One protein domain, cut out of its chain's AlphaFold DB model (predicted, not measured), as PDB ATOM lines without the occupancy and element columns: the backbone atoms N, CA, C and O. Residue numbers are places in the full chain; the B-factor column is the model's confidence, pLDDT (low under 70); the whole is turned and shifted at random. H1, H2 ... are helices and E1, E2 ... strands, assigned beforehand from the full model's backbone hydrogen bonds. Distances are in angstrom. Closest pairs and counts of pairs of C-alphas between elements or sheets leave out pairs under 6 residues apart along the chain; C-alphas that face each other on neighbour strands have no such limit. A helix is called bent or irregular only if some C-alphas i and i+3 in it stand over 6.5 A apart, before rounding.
ATOM      1  N   GLY A  28     181.916 149.829 111.781       80.44
ATOM      2  CA  GLY A  28     183.140 150.102 112.535       80.44
ATOM      3  C   GLY A  28     183.855 151.352 112.027       80.44
ATOM      4  O   GLY A  28     184.247 152.203 112.819       80.44
ATOM      5  N   GLU A  29     183.958 151.504 110.707       86.81
ATOM      6  CA  GLU A  29     184.503 152.710 110.075       86.81
ATOM      7  C   GLU A  29     183.673 153.951 110.399       86.81
ATOM      8  O   GLU A  29     184.227 154.969 110.810       86.81
ATOM      9  N   GLN A  30     182.347 153.849 110.295       86.69
ATOM     10  CA  GLN A  30     181.445 154.946 110.634       86.69
ATOM     11  C   GLN A  30     181.570 155.356 112.108       86.69
ATOM     12  O   GLN A  30     181.532 156.543 112.434       86.69
ATOM     13  N   ALA A  31     181.747 154.385 113.005       84.25
ATOM     14  CA  ALA A  31     181.947 154.651 114.420       84.25
ATOM     15  C   ALA A  31     183.290 155.366 114.680       84.25
ATOM     16  O   ALA A  31     183.324 156.324 115.450       84.25
ATOM     17  N   MET A  32     184.373 154.968 113.999       88.50
ATOM     18  CA  MET A  32     185.669 155.662 114.080       88.50
ATOM     19  C   MET A  32     185.585 157.106 113.569       88.50
ATOM     20  O   MET A  32     186.116 158.008 114.217       88.50
ATOM     21  N   ILE A  33     184.887 157.329 112.448       91.69
ATOM     22  CA  ILE A  33     184.621 158.671 111.907       91.69
ATOM     23  C   ILE A  33     183.890 159.524 112.948       91.69
ATOM     24  O   ILE A  33     184.354 160.610 113.277       91.69
ATOM     25  N   SER A  34     182.795 159.014 113.518       89.62
ATOM     26  CA  SER A  34     181.979 159.739 114.506       89.62
ATOM     27  C   SER A  34     182.766 160.134 115.763       89.62
ATOM     28  O   SER A  34     182.644 161.257 116.261       89.62
ATOM     29  N   VAL A  35     183.614 159.230 116.263       88.50
ATOM     30  CA  VAL A  35     184.445 159.498 117.444       88.50
ATOM     31  C   VAL A  35     185.497 160.559 117.152       88.50
ATOM     32  O   VAL A  35     185.628 161.503 117.929       88.50
ATOM     33  N   LEU A  36     186.209 160.451 116.028       92.94
ATOM     34  CA  LEU A  36     187.195 161.464 115.662       92.94
ATOM     35  C   LEU A  36     186.532 162.821 115.389       92.94
ATOM     36  O   LEU A  36     187.047 163.836 115.849       92.94
ATOM     37  N   ARG A  37     185.375 162.840 114.713       94.00
ATOM     38  CA  ARG A  37     184.568 164.049 114.492       94.00
ATOM     39  C   ARG A  37     184.242 164.734 115.812       94.00
ATOM     40  O   ARG A  37     184.554 165.904 115.982       94.00
ATOM     41  N   SER A  38     183.705 163.978 116.766       91.25
ATOM     42  CA  SER A  38     183.349 164.501 118.086       91.25
ATOM     43  C   SER A  38     184.559 165.097 118.814       91.25
ATOM     44  O   SER A  38     184.436 166.130 119.466       91.25
ATOM     45  N   SER A  39     185.741 164.482 118.693       92.25
ATOM     46  CA  SER A  39     186.978 165.028 119.265       92.25
ATOM     47  C   SER A  39     187.477 166.282 118.545       92.25
ATOM     48  O   SER A  39     187.930 167.201 119.213       92.25
ATOM     49  N   ILE A  40     187.369 166.351 117.215       93.88
ATOM     50  CA  ILE A  40     187.716 167.550 116.434       93.88
ATOM     51  C   ILE A  40     186.795 168.716 116.799       93.88
ATOM     52  O   ILE A  40     187.277 169.812 117.071       93.88
ATOM     53  N   ASP A  41     185.484 168.480 116.848       92.69
ATOM     54  CA  ASP A  41     184.491 169.523 117.125       92.69
ATOM     55  C   ASP A  41     184.621 170.065 118.562       92.69
ATOM     56  O   ASP A  41     184.380 171.250 118.819       92.69
ATOM     57  N   ALA A  42     185.060 169.210 119.493       92.50
ATOM     58  CA  ALA A  42     185.372 169.578 120.871       92.50
ATOM     59  C   ALA A  42     186.689 170.364 121.028       92.50
ATOM     60  O   ALA A  42     186.942 170.883 122.115       92.50
ATOM     61  N   THR A  43     187.512 170.475 119.979       94.62
ATOM     62  CA  THR A  43     188.808 171.166 120.009       94.62
ATOM     63  C   THR A  43     188.687 172.576 119.412       94.62
ATOM     64  O   THR A  43     188.600 172.723 118.190       94.62
ATOM     65  N   PRO A  44     188.728 173.650 120.232       94.06
ATOM     66  CA  PRO A  44     188.444 175.015 119.771       94.06
ATOM     67  C   PRO A  44     189.361 175.516 118.651       94.06
ATOM     68  O   PRO A  44     188.914 176.212 117.743       94.06
ATOM     69  N   SER A  45     190.638 175.138 118.687       93.88
ATOM     70  CA  SER A  45     191.645 175.517 117.688       93.88
ATOM     71  C   SER A  45     191.343 174.968 116.285       93.88
ATOM     72  O   SER A  45     191.858 175.508 115.308       93.88
ATOM     73  N   LEU A  46     190.488 173.943 116.164       93.38
ATOM     74  CA  LEU A  46     190.121 173.305 114.898       93.38
ATOM     75  C   LEU A  46     188.766 173.771 114.334       93.38
ATOM     76  O   LEU A  46     188.473 173.496 113.172       93.38
ATOM     77  N   GLN A  47     187.959 174.522 115.094       88.56
ATOM     78  CA  GLN A  47     186.577 174.880 114.716       88.56
ATOM     79  C   GLN A  47     186.460 175.766 113.458       88.56
ATOM     80  O   GLN A  47     185.386 175.862 112.867       88.56
ATOM     81  N   GLY A  48     187.550 176.401 113.018       85.88
ATOM     82  CA  GLY A  48     187.597 177.202 111.787       85.88
ATOM     83  C   GLY A  48     187.957 176.423 110.516       85.88
ATOM     84  O   GLY A  48     187.930 176.998 109.426       85.88
ATOM     85  N   TYR A  49     188.312 175.140 110.626       90.75
ATOM     86  CA  TYR A  49     188.820 174.346 109.508       90.75
ATOM     87  C   TYR A  49     187.748 173.407 108.958       90.75
ATOM     88  O   TYR A  49     187.115 172.649 109.690       90.75
ATOM     89  N   LYS A  50     187.586 173.396 107.631       92.00
ATOM     90  CA  LYS A  50     186.725 172.426 106.943       92.00
ATOM     91  C   LYS A  50     187.450 171.092 106.817       92.00
ATOM     92  O   LYS A  50     188.114 170.830 105.819       92.00
ATOM     93  N   ILE A  51     187.368 170.273 107.856       94.19
ATOM     94  CA  ILE A  51     187.971 168.940 107.874       94.19
ATOM     95  C   ILE A  51     186.918 167.940 107.404       94.19
ATOM     96  O   ILE A  51     185.861 167.885 108.014       94.19
ATOM     97  N   ASN A  52     187.188 167.143 106.372       94.19
ATOM     98  CA  ASN A  52     186.314 166.060 105.914       94.19
ATOM     99  C   ASN A  52     186.917 164.720 106.342       94.19
ATOM    100  O   ASN A  52     188.058 164.423 105.980       94.19
ATOM    101  N   LEU A  53     186.170 163.897 107.076       95.31
ATOM    102  CA  LEU A  53     186.624 162.567 107.474       95.31
ATOM    103  C   LEU A  53     186.113 161.508 106.503       95.31
ATOM    104  O   LEU A  53     184.962 161.529 106.078       95.31
ATOM    105  N   GLY A  54     186.959 160.542 106.182       94.00
ATOM    106  CA  GLY A  54     186.576 159.346 105.443       94.00
ATOM    107  C   GLY A  54     187.364 158.149 105.944       94.00
ATOM    108  O   GLY A  54     188.405 158.308 106.575       94.00
ATOM    109  N   ALA A  55     186.885 156.943 105.667       92.25
ATOM    110  CA  ALA A  55     187.545 155.720 106.100       92.25
ATOM    111  C   ALA A  55     187.554 154.663 104.994       92.25
ATOM    112  O   ALA A  55     186.673 154.642 104.127       92.25
ATOM    113  N   GLY A  56     188.578 153.810 105.024       90.00
ATOM    114  CA  GLY A  56     188.697 152.663 104.130       90.00
ATOM    115  C   GLY A  56     188.671 153.033 102.645       90.00
ATOM    116  O   GLY A  56     189.043 154.135 102.230       90.00
ATOM    117  N   THR A  57     188.234 152.090 101.815       88.19
ATOM    118  CA  THR A  57     188.182 152.259 100.354       88.19
ATOM    119  C   THR A  57     187.115 153.262  99.907       88.19
ATOM    120  O   THR A  57     187.302 153.937  98.893       88.19
ATOM    121  N   THR A  58     186.038 153.433 100.679       88.12
ATOM    122  CA  THR A  58     185.004 154.449 100.424       88.12
ATOM    123  C   THR A  58     185.573 155.862 100.564       88.12
ATOM    124  O   THR A  58     185.400 156.690  99.669       88.12
ATOM    125  N   GLY A  59     186.325 156.127 101.641       90.56
ATOM    126  CA  GLY A  59     187.025 157.400 101.835       90.56
ATOM    127  C   GLY A  59     188.059 157.661 100.740       90.56
ATOM    128  O   GLY A  59     188.118 158.759 100.192       90.56
ATOM    129  N   VAL A  60     188.813 156.631 100.339       90.69
ATOM    130  CA  VAL A  60     189.748 156.722  99.202       90.69
ATOM    131  C   VAL A  60     189.036 157.138  97.916       90.69
ATOM    132  O   VAL A  60     189.534 157.996  97.189       90.69
ATOM    133  N   ALA A  61     187.879 156.542  97.616       89.81
ATOM    134  CA  ALA A  61     187.115 156.870  96.417       89.81
ATOM    135  C   ALA A  61     186.626 158.328  96.422       89.81
ATOM    136  O   ALA A  61     186.663 158.983  95.378       89.81
ATOM    137  N   ALA A  62     186.221 158.838  97.588       89.38
ATOM    138  CA  ALA A  62     185.774 160.216  97.757       89.38
ATOM    139  C   ALA A  62     186.927 161.232  97.665       89.38
ATOM    140  O   ALA A  62     186.793 162.269  97.018       89.38
ATOM    141  N   PHE A  63     188.091 160.923  98.241       92.19
ATOM    142  CA  PHE A  63     189.221 161.855  98.355       92.19
ATOM    143  C   PHE A  63     190.181 161.854  97.158       92.19
ATOM    144  O   PHE A  63     191.337 162.260  97.276       92.19
ATOM    145  N   LYS A  64     189.708 161.461  95.970       87.88
ATOM    146  CA  LYS A  64     190.482 161.562  94.715       87.88
ATOM    147  C   LYS A  64     190.645 162.996  94.206       87.88
ATOM    148  O   LYS A  64     191.476 163.253  93.339       87.88
ATOM    149  N   LYS A  65     189.837 163.933  94.706       79.88
ATOM    150  CA  LYS A  65     189.875 165.350  94.325       79.88
ATOM    151  C   LYS A  65     190.051 166.223  95.561       79.88
ATOM    152  O   LYS A  65     189.524 165.911  96.625       79.88
ATOM    153  N   HIS A  66     190.798 167.311  95.397       76.50
ATOM    154  CA  HIS A  66     190.948 168.342  96.415       76.50
ATOM    155  C   HIS A  66     190.007 169.503  96.101       76.50
ATOM    156  O   HIS A  66     189.940 169.956  94.955       76.50
ATOM    157  N   VAL A  67     189.307 169.977  97.125       76.19
ATOM    158  CA  VAL A  67     188.536 171.219  97.089       76.19
ATOM    159  C   VAL A  67     189.315 172.246  97.902       76.19
ATOM    160  O   VAL A  67     189.709 171.977  99.034       76.19
ATOM    161  N   ALA A  68     189.575 173.413  97.309       73.69
ATOM    162  CA  ALA A  68     190.358 174.454  97.965       73.69
ATOM    163  C   ALA A  68     189.702 174.888  99.288       73.69
ATOM    164  O   ALA A  68     188.505 175.173  99.334       73.69
ATOM    165  N   GLY A  69     190.505 174.962 100.353       77.12
ATOM    166  CA  GLY A  69     190.040 175.320 101.697       77.12
ATOM    167  C   GLY A  69     189.457 174.159 102.509       77.12
ATOM    168  O   GLY A  69     188.959 174.402 103.606       77.12
ATOM    169  N   GLU A  70     189.522 172.925 102.003       88.56
ATOM    170  CA  GLU A  70     189.107 171.713 102.715       88.56
ATOM    171  C   GLU A  70     190.295 170.787 103.006       88.56
ATOM    172  O   GLU A  70     191.231 170.664 102.213       88.56
ATOM    173  N   PHE A  71     190.237 170.098 104.144       92.69
ATOM    174  CA  PHE A  71     191.255 169.161 104.604       92.69
ATOM    175  C   PHE A  71     190.667 167.758 104.674       92.69
ATOM    176  O   PHE A  71     189.857 167.451 105.543       92.69
ATOM    177  N   ASN A  72     191.091 166.890 103.760       94.81
ATOM    178  CA  ASN A  72     190.655 165.498 103.745       94.81
ATOM    179  C   ASN A  72     191.494 164.682 104.734       94.81
ATOM    180  O   ASN A  72     192.718 164.650 104.607       94.81
ATOM    181  N   VAL A  73     190.839 164.005 105.677       96.12
ATOM    182  CA  VAL A  73     191.464 163.101 106.649       96.12
ATOM    183  C   VAL A  73     190.929 161.690 106.425       96.12
ATOM    184  O   VAL A  73     189.755 161.401 106.656       96.12
ATOM    185  N   LEU A  74     191.800 160.799 105.962       95.38
ATOM    186  CA  LEU A  74     191.489 159.409 105.660       95.38
ATOM    187  C   LEU A  74     191.942 158.488 106.794       95.38
ATOM    188  O   LEU A  74     193.134 158.380 107.064       95.38
ATOM    189  N   LEU A  75     191.006 157.754 107.385       94.06
ATOM    190  CA  LEU A  75     191.275 156.660 108.314       94.06
ATOM    191  C   LEU A  75     191.507 155.372 107.518       94.06
ATOM    192  O   LEU A  75     190.583 154.830 106.908       94.06
ATOM    193  N   MET A  76     192.741 154.877 107.506       90.88
ATOM    194  CA  MET A  76     193.122 153.704 106.724       90.88
ATOM    195  C   MET A  76     193.756 152.637 107.612       90.88
ATOM    196  O   MET A  76     194.600 152.935 108.452       90.88
ATOM    197  N   TRP A  77     193.358 151.378 107.415       84.50
ATOM    198  CA  TRP A  77     193.931 150.258 108.160       84.50
ATOM    199  C   TRP A  77     195.020 149.527 107.373       84.50
ATOM    200  O   TRP A  77     196.136 149.455 107.863       84.50
ATOM    201  N   GLN A  78     194.735 149.021 106.165       82.00
ATOM    202  CA  GLN A  78     195.673 148.133 105.452       82.00
ATOM    203  C   GLN A  78     195.722 148.284 103.915       82.00
ATOM    204  O   GLN A  78     196.514 147.603 103.276       82.00
ATOM    205  N   TRP A  79     194.906 149.146 103.293       85.81
ATOM    206  CA  TRP A  79     194.805 149.235 101.823       85.81
ATOM    207  C   TRP A  79     195.704 150.328 101.227       85.81
ATOM    208  O   TRP A  79     195.211 151.304 100.657       85.81
ATOM    209  N   ILE A  80     197.029 150.173 101.339       86.44
ATOM    210  CA  ILE A  80     197.987 151.155 100.796       86.44
ATOM    211  C   ILE A  80     197.861 151.267  99.277       86.44
ATOM    212  O   ILE A  80     197.836 152.383  98.751       86.44
ATOM    213  N   GLY A  81     197.695 150.144  98.570       85.06
ATOM    214  CA  GLY A  81     197.559 150.152  97.111       85.06
ATOM    215  C   GLY A  81     196.373 150.982  96.600       85.06
ATOM    216  O   GLY A  81     196.438 151.555  95.509       85.06
ATOM    217  N   ALA A  82     195.310 151.120  97.400       86.38
ATOM    218  CA  ALA A  82     194.144 151.922  97.041       86.38
ATOM    219  C   ALA A  82     194.440 153.436  97.066       86.38
ATOM    220  O   ALA A  82     193.798 154.207  96.354       86.38
ATOM    221  N   MET A  83     195.434 153.877  97.841       91.25
ATOM    222  CA  MET A  83     195.686 155.293  98.125       91.25
ATOM    223  C   MET A  83     196.461 156.051  97.034       91.25
ATOM    224  O   MET A  83     196.627 157.266  97.136       91.25
ATOM    225  N   LYS A  84     196.916 155.379  95.968       88.12
ATOM    226  CA  LYS A  84     197.713 155.994  94.883       88.12
ATOM    227  C   LYS A  84     197.067 157.247  94.263       88.12
ATOM    228  O   LYS A  84     197.747 158.220  93.923       88.12
ATOM    229  N   ASP A  85     195.737 157.251  94.185       87.12
ATOM    230  CA  ASP A  85     194.956 158.284  93.501       87.12
ATOM    231  C   ASP A  85     194.430 159.374  94.453       87.12
ATOM    232  O   ASP A  85     193.688 160.248  94.011       87.12
ATOM    233  N   LEU A  86     194.810 159.366  95.739       92.50
ATOM    234  CA  LEU A  86     194.383 160.394  96.702       92.50
ATOM    235  C   LEU A  86     194.825 161.788  96.273       92.50
ATOM    236  O   LEU A  86     195.910 161.943  95.728       92.50
ATOM    237  N   ALA A  87     194.044 162.823  96.547       91.69
ATOM    238  CA  ALA A  87     194.451 164.178  96.210       91.69
ATOM    239  C   ALA A  87     195.708 164.614  97.009       91.69
ATOM    240  O   ALA A  87     195.847 164.232  98.176       91.69
ATOM    241  N   PRO A  88     196.631 165.403  96.418       92.06
ATOM    242  CA  PRO A  88     197.766 165.974  97.145       92.06
ATOM    243  C   PRO A  88     197.338 166.749  98.393       92.06
ATOM    244  O   PRO A  88     196.333 167.453  98.374       92.06
ATOM    245  N   GLY A  89     198.101 166.614  99.477       90.50
ATOM    246  CA  GLY A  89     197.804 167.238 100.767       90.50
ATOM    247  C   GLY A  89     196.782 166.484 101.625       90.50
ATOM    248  O   GLY A  89     196.551 166.899 102.756       90.50
ATOM    249  N   THR A  90     196.210 165.371 101.141       95.31
ATOM    250  CA  THR A  90     195.349 164.497 101.960       95.31
ATOM    251  C   THR A  90     196.111 164.020 103.197       95.31
ATOM    252  O   THR A  90     197.260 163.585 103.092       95.31
ATOM    253  N   ILE A  91     195.473 164.089 104.363       96.44
ATOM    254  CA  ILE A  91     196.004 163.603 105.635       96.44
ATOM    255  C   ILE A  91     195.554 162.152 105.800       96.44
ATOM    256  O   ILE A  91     194.370 161.844 105.749       96.44
ATOM    257  N   VAL A  92     196.497 161.241 105.975       96.12
ATOM    258  CA  VAL A  92     196.267 159.805 106.094       96.12
ATOM    259  C   VAL A  92     196.606 159.390 107.519       96.12
ATOM    260  O   VAL A  92     197.737 159.566 107.965       96.12
ATOM    261  N   VAL A  93     195.626 158.848 108.235       95.75
ATOM    262  CA  VAL A  93     195.779 158.300 109.584       95.75
ATOM    263  C   VAL A  93     195.889 156.784 109.474       95.75
ATOM    264  O   VAL A  93     194.965 156.140 108.973       95.75
ATOM    265  N   MET A  94     197.005 156.214 109.934       93.44
ATOM    266  CA  MET A  94     197.276 154.777 109.817       93.44
ATOM    267  C   MET A  94     197.964 154.197 111.051       93.44
ATOM    268  O   MET A  94     198.785 154.877 111.667       93.44
ATOM    269  N   PRO A  95     197.708 152.925 111.392       91.88
ATOM    270  CA  PRO A  95     198.512 152.219 112.374       91.88
ATOM    271  C   PRO A  95     199.975 152.110 111.954       91.88
ATOM    272  O   PRO A  95     200.272 151.733 110.823       91.88
ATOM    273  N   GLU A  96     200.887 152.318 112.901       91.88
ATOM    274  CA  GLU A  96     202.335 152.189 112.681       91.88
ATOM    275  C   GLU A  96     202.727 150.821 112.095       91.88
ATOM    276  O   GLU A  96     203.530 150.738 111.169       91.88
ATOM    277  N   HIS A  97     202.100 149.741 112.569       88.50
ATOM    278  CA  HIS A  97     202.380 148.381 112.099       88.50
ATOM    279  C   HIS A  97     201.946 148.129 110.646       88.50
ATOM    280  O   HIS A  97     202.526 147.269 109.983       88.50
ATOM    281  N   ALA A  98     200.949 148.866 110.151       89.88
ATOM    282  CA  ALA A  98     200.400 148.688 108.812       89.88
ATOM    283  C   ALA A  98     201.127 149.509 107.740       89.88
ATOM    284  O   ALA A  98     200.846 149.354 106.555       89.88
ATOM    285  N   ILE A  99     202.063 150.373 108.140       90.81
ATOM    286  CA  ILE A  99     202.914 151.116 107.215       90.81
ATOM    287  C   ILE A  99     204.056 150.198 106.762       90.81
ATOM    288  O   ILE A  99     204.743 149.569 107.576       90.81
ATOM    289  N   ASP A 100     204.254 150.124 105.449       88.56
ATOM    290  CA  ASP A 100     205.339 149.387 104.807       88.56
ATOM    291  C   ASP A 100     205.974 150.202 103.666       88.56
ATOM    292  O   ASP A 100     205.626 151.364 103.431       88.56
ATOM    293  N   GLU A 101     206.936 149.602 102.963       89.19
ATOM    294  CA  GLU A 101     207.696 150.245 101.885       89.19
ATOM    295  C   GLU A 101     206.819 150.808 100.759       89.19
ATOM    296  O   GLU A 101     207.188 151.800 100.131       89.19
ATOM    297  N   ARG A 102     205.622 150.255 100.537       88.62
ATOM    298  CA  ARG A 102     204.707 150.704  99.479       88.62
ATOM    299  C   ARG A 102     204.154 152.092  99.776       88.62
ATOM    300  O   ARG A 102     203.786 152.813  98.850       88.62
ATOM    301  N   PHE A 103     204.147 152.512 101.044       91.06
ATOM    302  CA  PHE A 103     203.750 153.865 101.423       91.06
ATOM    303  C   PHE A 103     204.690 154.933 100.837       91.06
ATOM    304  O   PHE A 103     204.258 156.053 100.562       91.06
ATOM    305  N   THR A 104     205.959 154.598 100.566       89.19
ATOM    306  CA  THR A 104     206.930 155.537  99.970       89.19
ATOM    307  C   THR A 104     206.463 156.085  98.620       89.19
ATOM    308  O   THR A 104     206.722 157.249  98.315       89.19
ATOM    309  N   ALA A 105     205.682 155.305  97.862       88.50
ATOM    310  CA  ALA A 105     205.128 155.709  96.572       88.50
ATOM    311  C   ALA A 105     204.127 156.876  96.667       88.50
ATOM    312  O   ALA A 105     203.887 157.560  95.673       88.50
ATOM    313  N   ILE A 106     203.540 157.115  97.844       89.69
ATOM    314  CA  ILE A 106     202.573 158.200  98.079       89.69
ATOM    315  C   ILE A 106     203.048 159.219  99.119       89.69
ATOM    316  O   ILE A 106     202.412 160.260  99.277       89.69
ATOM    317  N   ALA A 107     204.162 158.964  99.809       90.62
ATOM    318  CA  ALA A 107     204.619 159.754 100.952       90.62
ATOM    319  C   ALA A 107     204.885 161.235 100.626       90.62
ATOM    320  O   ALA A 107     204.679 162.094 101.476       90.62
ATOM    321  N   SER A 108     205.302 161.556  99.398       90.88
ATOM    322  CA  SER A 108     205.495 162.946  98.952       90.88
ATOM    323  C   SER A 108     204.179 163.687  98.675       90.88
ATOM    324  O   SER A 108     204.157 164.917  98.635       90.88
ATOM    325  N   LYS A 109     203.084 162.945  98.475       90.69
ATOM    326  CA  LYS A 109     201.762 163.456  98.096       90.69
ATOM    327  C   LYS A 109     200.863 163.687  99.306       90.69
ATOM    328  O   LYS A 109     200.054 164.611  99.285       90.69
ATOM    329  N   VAL A 110     200.975 162.849 100.333       94.12
ATOM    330  CA  VAL A 110     200.087 162.851 101.506       94.12
ATOM    331  C   VAL A 110     200.815 163.317 102.766       94.12
ATOM    332  O   VAL A 110     202.042 163.322 102.833       94.12
ATOM    333  N   LYS A 111     200.057 163.699 103.792       94.94
ATOM    334  CA  LYS A 111     200.569 163.878 105.157       94.94
ATOM    335  C   LYS A 111     200.204 162.639 105.961       94.94
ATOM    336  O   LYS A 111     199.060 162.212 105.907       94.94
ATOM    337  N   LEU A 112     201.146 162.059 106.693       95.44
ATOM    338  CA  LEU A 112     200.905 160.853 107.485       95.44
ATOM    339  C   LEU A 112     200.785 161.202 108.970       95.44
ATOM    340  O   LEU A 112     201.686 161.820 109.529       95.44
ATOM    341  N   ILE A 113     199.718 160.727 109.609       96.06
ATOM    342  CA  ILE A 113     199.576 160.652 111.063       96.06
ATOM    343  C   ILE A 113     199.601 159.169 111.439       96.06
ATOM    344  O   ILE A 113     198.616 158.447 111.276       96.06
ATOM    345  N   ALA A 114     200.743 158.695 111.929       94.25
ATOM    346  CA  ALA A 114     200.873 157.318 112.387       94.25
ATOM    347  C   ALA A 114     200.326 157.175 113.819       94.25
ATOM    348  O   ALA A 114     200.633 158.003 114.678       94.25
ATOM    349  N   ILE A 115     199.536 156.141 114.107       92.44
ATOM    350  CA  ILE A 115     198.961 155.876 115.437       92.44
ATOM    351  C   ILE A 115     199.401 154.513 115.988       92.44
ATOM    352  O   ILE A 115     199.667 153.571 115.242       92.44
ATOM    353  N   SER A 116     199.440 154.397 117.319       87.00
ATOM    354  CA  SER A 116     199.680 153.118 117.991       87.00
ATOM    355  C   SER A 116     198.387 152.297 118.018       87.00
ATOM    356  O   SER A 116     197.414 152.679 118.672       87.00
ATOM    357  N   GLY A 117     198.395 151.150 117.341       86.56
ATOM    358  CA  GLY A 117     197.228 150.274 117.224       86.56
ATOM    359  C   GLY A 117     196.188 150.797 116.233       86.56
ATOM    360  O   GLY A 117     196.528 151.452 115.256       86.56
ATOM    361  N   VAL A 118     194.921 150.471 116.465       86.38
ATOM    362  CA  VAL A 118     193.788 150.865 115.609       86.38
ATOM    363  C   VAL A 118     192.872 151.805 116.389       86.38
ATOM    364  O   VAL A 118     192.715 151.631 117.601       86.38
ATOM    365  N   LEU A 119     192.274 152.788 115.705       86.25
ATOM    366  CA  LEU A 119     191.223 153.627 116.286       86.25
ATOM    367  C   LEU A 119     190.051 152.751 116.742       86.25
ATOM    368  O   LEU A 119     189.616 151.835 116.047       86.25
ATOM    369  N   HIS A 120     189.534 153.050 117.922       86.44
ATOM    370  CA  HIS A 120     188.377 152.385 118.504       86.44
ATOM    371  C   HIS A 120     187.540 153.425 119.243       86.44
ATOM    372  O   HIS A 120     187.950 154.577 119.399       86.44
ATOM    373  N   THR A 121     186.320 153.051 119.610       82.44
ATOM    374  CA  THR A 121     185.306 154.033 120.000       82.44
ATOM    375  C   THR A 121     185.075 154.159 121.492       82.44
ATOM    376  O   THR A 121     184.319 155.039 121.903       82.44
ATOM    377  N   GLN A 315     193.481 157.039 121.196       87.38
ATOM    378  CA  GLN A 315     194.273 157.247 119.980       87.38
ATOM    379  C   GLN A 315     193.840 158.490 119.193       87.38
ATOM    380  O   GLN A 315     194.679 159.135 118.564       87.38
ATOM    381  N   GLN A 316     192.556 158.852 119.242       89.38
ATOM    382  CA  GLN A 316     192.039 160.049 118.582       89.38
ATOM    383  C   GLN A 316     192.662 161.341 119.120       89.38
ATOM    384  O   GLN A 316     192.779 162.296 118.361       89.38
ATOM    385  N   ASN A 317     193.149 161.363 120.368       90.62
ATOM    386  CA  ASN A 317     193.836 162.534 120.913       90.62
ATOM    387  C   ASN A 317     195.118 162.827 120.125       90.62
ATOM    388  O   ASN A 317     195.333 163.963 119.722       90.62
ATOM    389  N   LYS A 318     195.913 161.792 119.805       92.88
ATOM    390  CA  LYS A 318     197.105 161.942 118.952       92.88
ATOM    391  C   LYS A 318     196.729 162.495 117.577       92.88
ATOM    392  O   LYS A 318     197.440 163.332 117.038       92.88
ATOM    393  N   VAL A 319     195.612 162.034 117.005       94.94
ATOM    394  CA  VAL A 319     195.141 162.531 115.705       94.94
ATOM    395  C   VAL A 319     194.793 164.015 115.791       94.94
ATOM    396  O   VAL A 319     195.260 164.782 114.960       94.94
ATOM    397  N   VAL A 320     194.028 164.426 116.803       95.31
ATOM    398  CA  VAL A 320     193.667 165.833 117.032       95.31
ATOM    399  C   VAL A 320     194.908 166.702 117.237       95.31
ATOM    400  O   VAL A 320     195.048 167.703 116.545       95.31
ATOM    401  N   GLU A 321     195.843 166.291 118.096       95.38
ATOM    402  CA  GLU A 321     197.085 167.031 118.357       95.38
ATOM    403  C   GLU A 321     197.923 167.233 117.082       95.38
ATOM    404  O   GLU A 321     198.502 168.299 116.863       95.38
ATOM    405  N   GLU A 322     198.008 166.218 116.220       96.25
ATOM    406  CA  GLU A 322     198.718 166.332 114.942       96.25
ATOM    407  C   GLU A 322     197.949 167.188 113.925       96.25
ATOM    408  O   GLU A 322     198.566 167.948 113.180       96.25
ATOM    409  N   LEU A 323     196.612 167.136 113.918       96.19
ATOM    410  CA  LEU A 323     195.800 168.049 113.110       96.19
ATOM    411  C   LEU A 323     196.004 169.504 113.545       96.19
ATOM    412  O   LEU A 323     196.184 170.362 112.686       96.19
ATOM    413  N   GLU A 324     196.059 169.788 114.846       95.62
ATOM    414  CA  GLU A 324     196.361 171.132 115.346       95.62
ATOM    415  C   GLU A 324     197.719 171.620 114.835       95.62
ATOM    416  O   GLU A 324     197.815 172.717 114.292       95.62
ATOM    417  N   LYS A 325     198.763 170.784 114.916       94.62
ATOM    418  CA  LYS A 325     200.106 171.132 114.417       94.62
ATOM    419  C   LYS A 325     200.145 171.374 112.909       94.62
ATOM    420  O   LYS A 325     200.957 172.177 112.450       94.62
ATOM    421  N   LEU A 326     199.345 170.633 112.141       93.38
ATOM    422  CA  LEU A 326     199.319 170.715 110.681       93.38
ATOM    423  C   LEU A 326     198.507 171.905 110.170       93.38
ATOM    424  O   LEU A 326     198.850 172.460 109.127       93.38
ATOM    425  N   LEU A 327     197.421 172.247 110.861       91.44
ATOM    426  CA  LEU A 327     196.422 173.185 110.361       91.44
ATOM    427  C   LEU A 327     196.529 174.560 111.011       91.44
ATOM    428  O   LEU A 327     196.331 175.560 110.327       91.44
ATOM    429  N   VAL A 328     196.870 174.623 112.300       88.88
ATOM    430  CA  VAL A 328     196.917 175.878 113.051       88.88
ATOM    431  C   VAL A 328     198.260 176.570 112.808       88.88
ATOM    432  O   VAL A 328     199.311 176.011 113.141       88.88
TER     433      VAL A 328
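AT A GLANCE: This is residues 28 to 121 and 315 to 328 of the 332 residues of an uncharacterized protein of Rickettsiales endosymbiont of Peranema trichophorum (UniProt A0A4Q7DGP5). A twisted sheet of four parallel strands stands between helices: the long H1 and H5 cover one face, and the short H2 packs over E1 on the other. From H2 a row of short helices, H2, H3 and H4, goes on side by side, with H3 and H4 not on the sheet. The printed part has 108 residues, with five named helices and four named strands in the order H1 E1 H2 E2 H3 E3 H4 E4 H5; the sheet's order is E1 E2 E3 E4, and the class is mixed, helices and strands. The whole is compact, with a radius of gyration of the C-alphas of 12.7 A and spans of 35 by 31 by 23 A.

IN THESE COORDINATES: The strands are E1, residues 50 to 55, 16.7 A long; E2, 70 to 75, 16.2 A; E3, 91 to 95, 13.5 A; and E4, 111 to 115, 13.1 A. H1, residues 28 to 41, spans 20.0 A from C-alpha 28 at (183.140, 150.102, 112.535). H5, residues 315 to 327, spans 18.7 A and ends with C-alpha 327 at (196.422, 173.185, 110.361). H2 is residues 56 to 62, H3 80 to 85 and H4 101 to 107. H3 is irregular, with C-alphas 82 and 85 7.3 A apart.

HOW THE PARTS SIT: Backbone atoms within hydrogen-bond range are, for instance, N 52 and O 71 at 2.8 A between the parallel neighbours E1 and E2, N 93 and O 74 at 2.8 A between E2 and E3, and N 92 and O 111 at 2.7 A between E3 and E4. E1-H2-E2, E2-H3-E3 and E3-H4-E4 are strand-helix-strand units, parallel neighbour strands with a helix between, each with a right-handed crossover. H1 and H5 on one face and H2 on the opposite face make three layers. H1 is over E1 at a height of 8.8 A, and H2 is over E1 at 7.0 A. H5, at 8.1 A, is over E3 and only just over E2, where 3 of its C-alphas fall. Residues 35 to 40 of H1 touch 316 to 320 of H5, the closest C-alphas being Leu 36 and Gln 316, 5.8 A, at a steep tilt of 53 degrees. H2 touches H3 at a shallow tilt of 4 degrees, closest C-alphas Val 60 and Met 83, 6.2 A. H3 touches H4 at a shallow tilt of 23 degrees, closest C-alphas Lys 84 and Ile 106, 6.2 A. Every O i to N i+4 pair is within range in H1, H2 and H5, against 0 of 2 in H3 and 1 of 3 in H4, whose O i to N i+3 counts are 1 of 3 and 4 of 4.

THE WHOLE: The C-alphas farthest apart, Pro 44 and Glu 101, are 36.1 A apart. Residues 122 to 314 are not printed; C-alphas 121 and 315 are 9.5 A apart across the cut. Of the links printed whole, none is long. The mean pLDDT of the printed part is 90.2, and no printed residue is under 70.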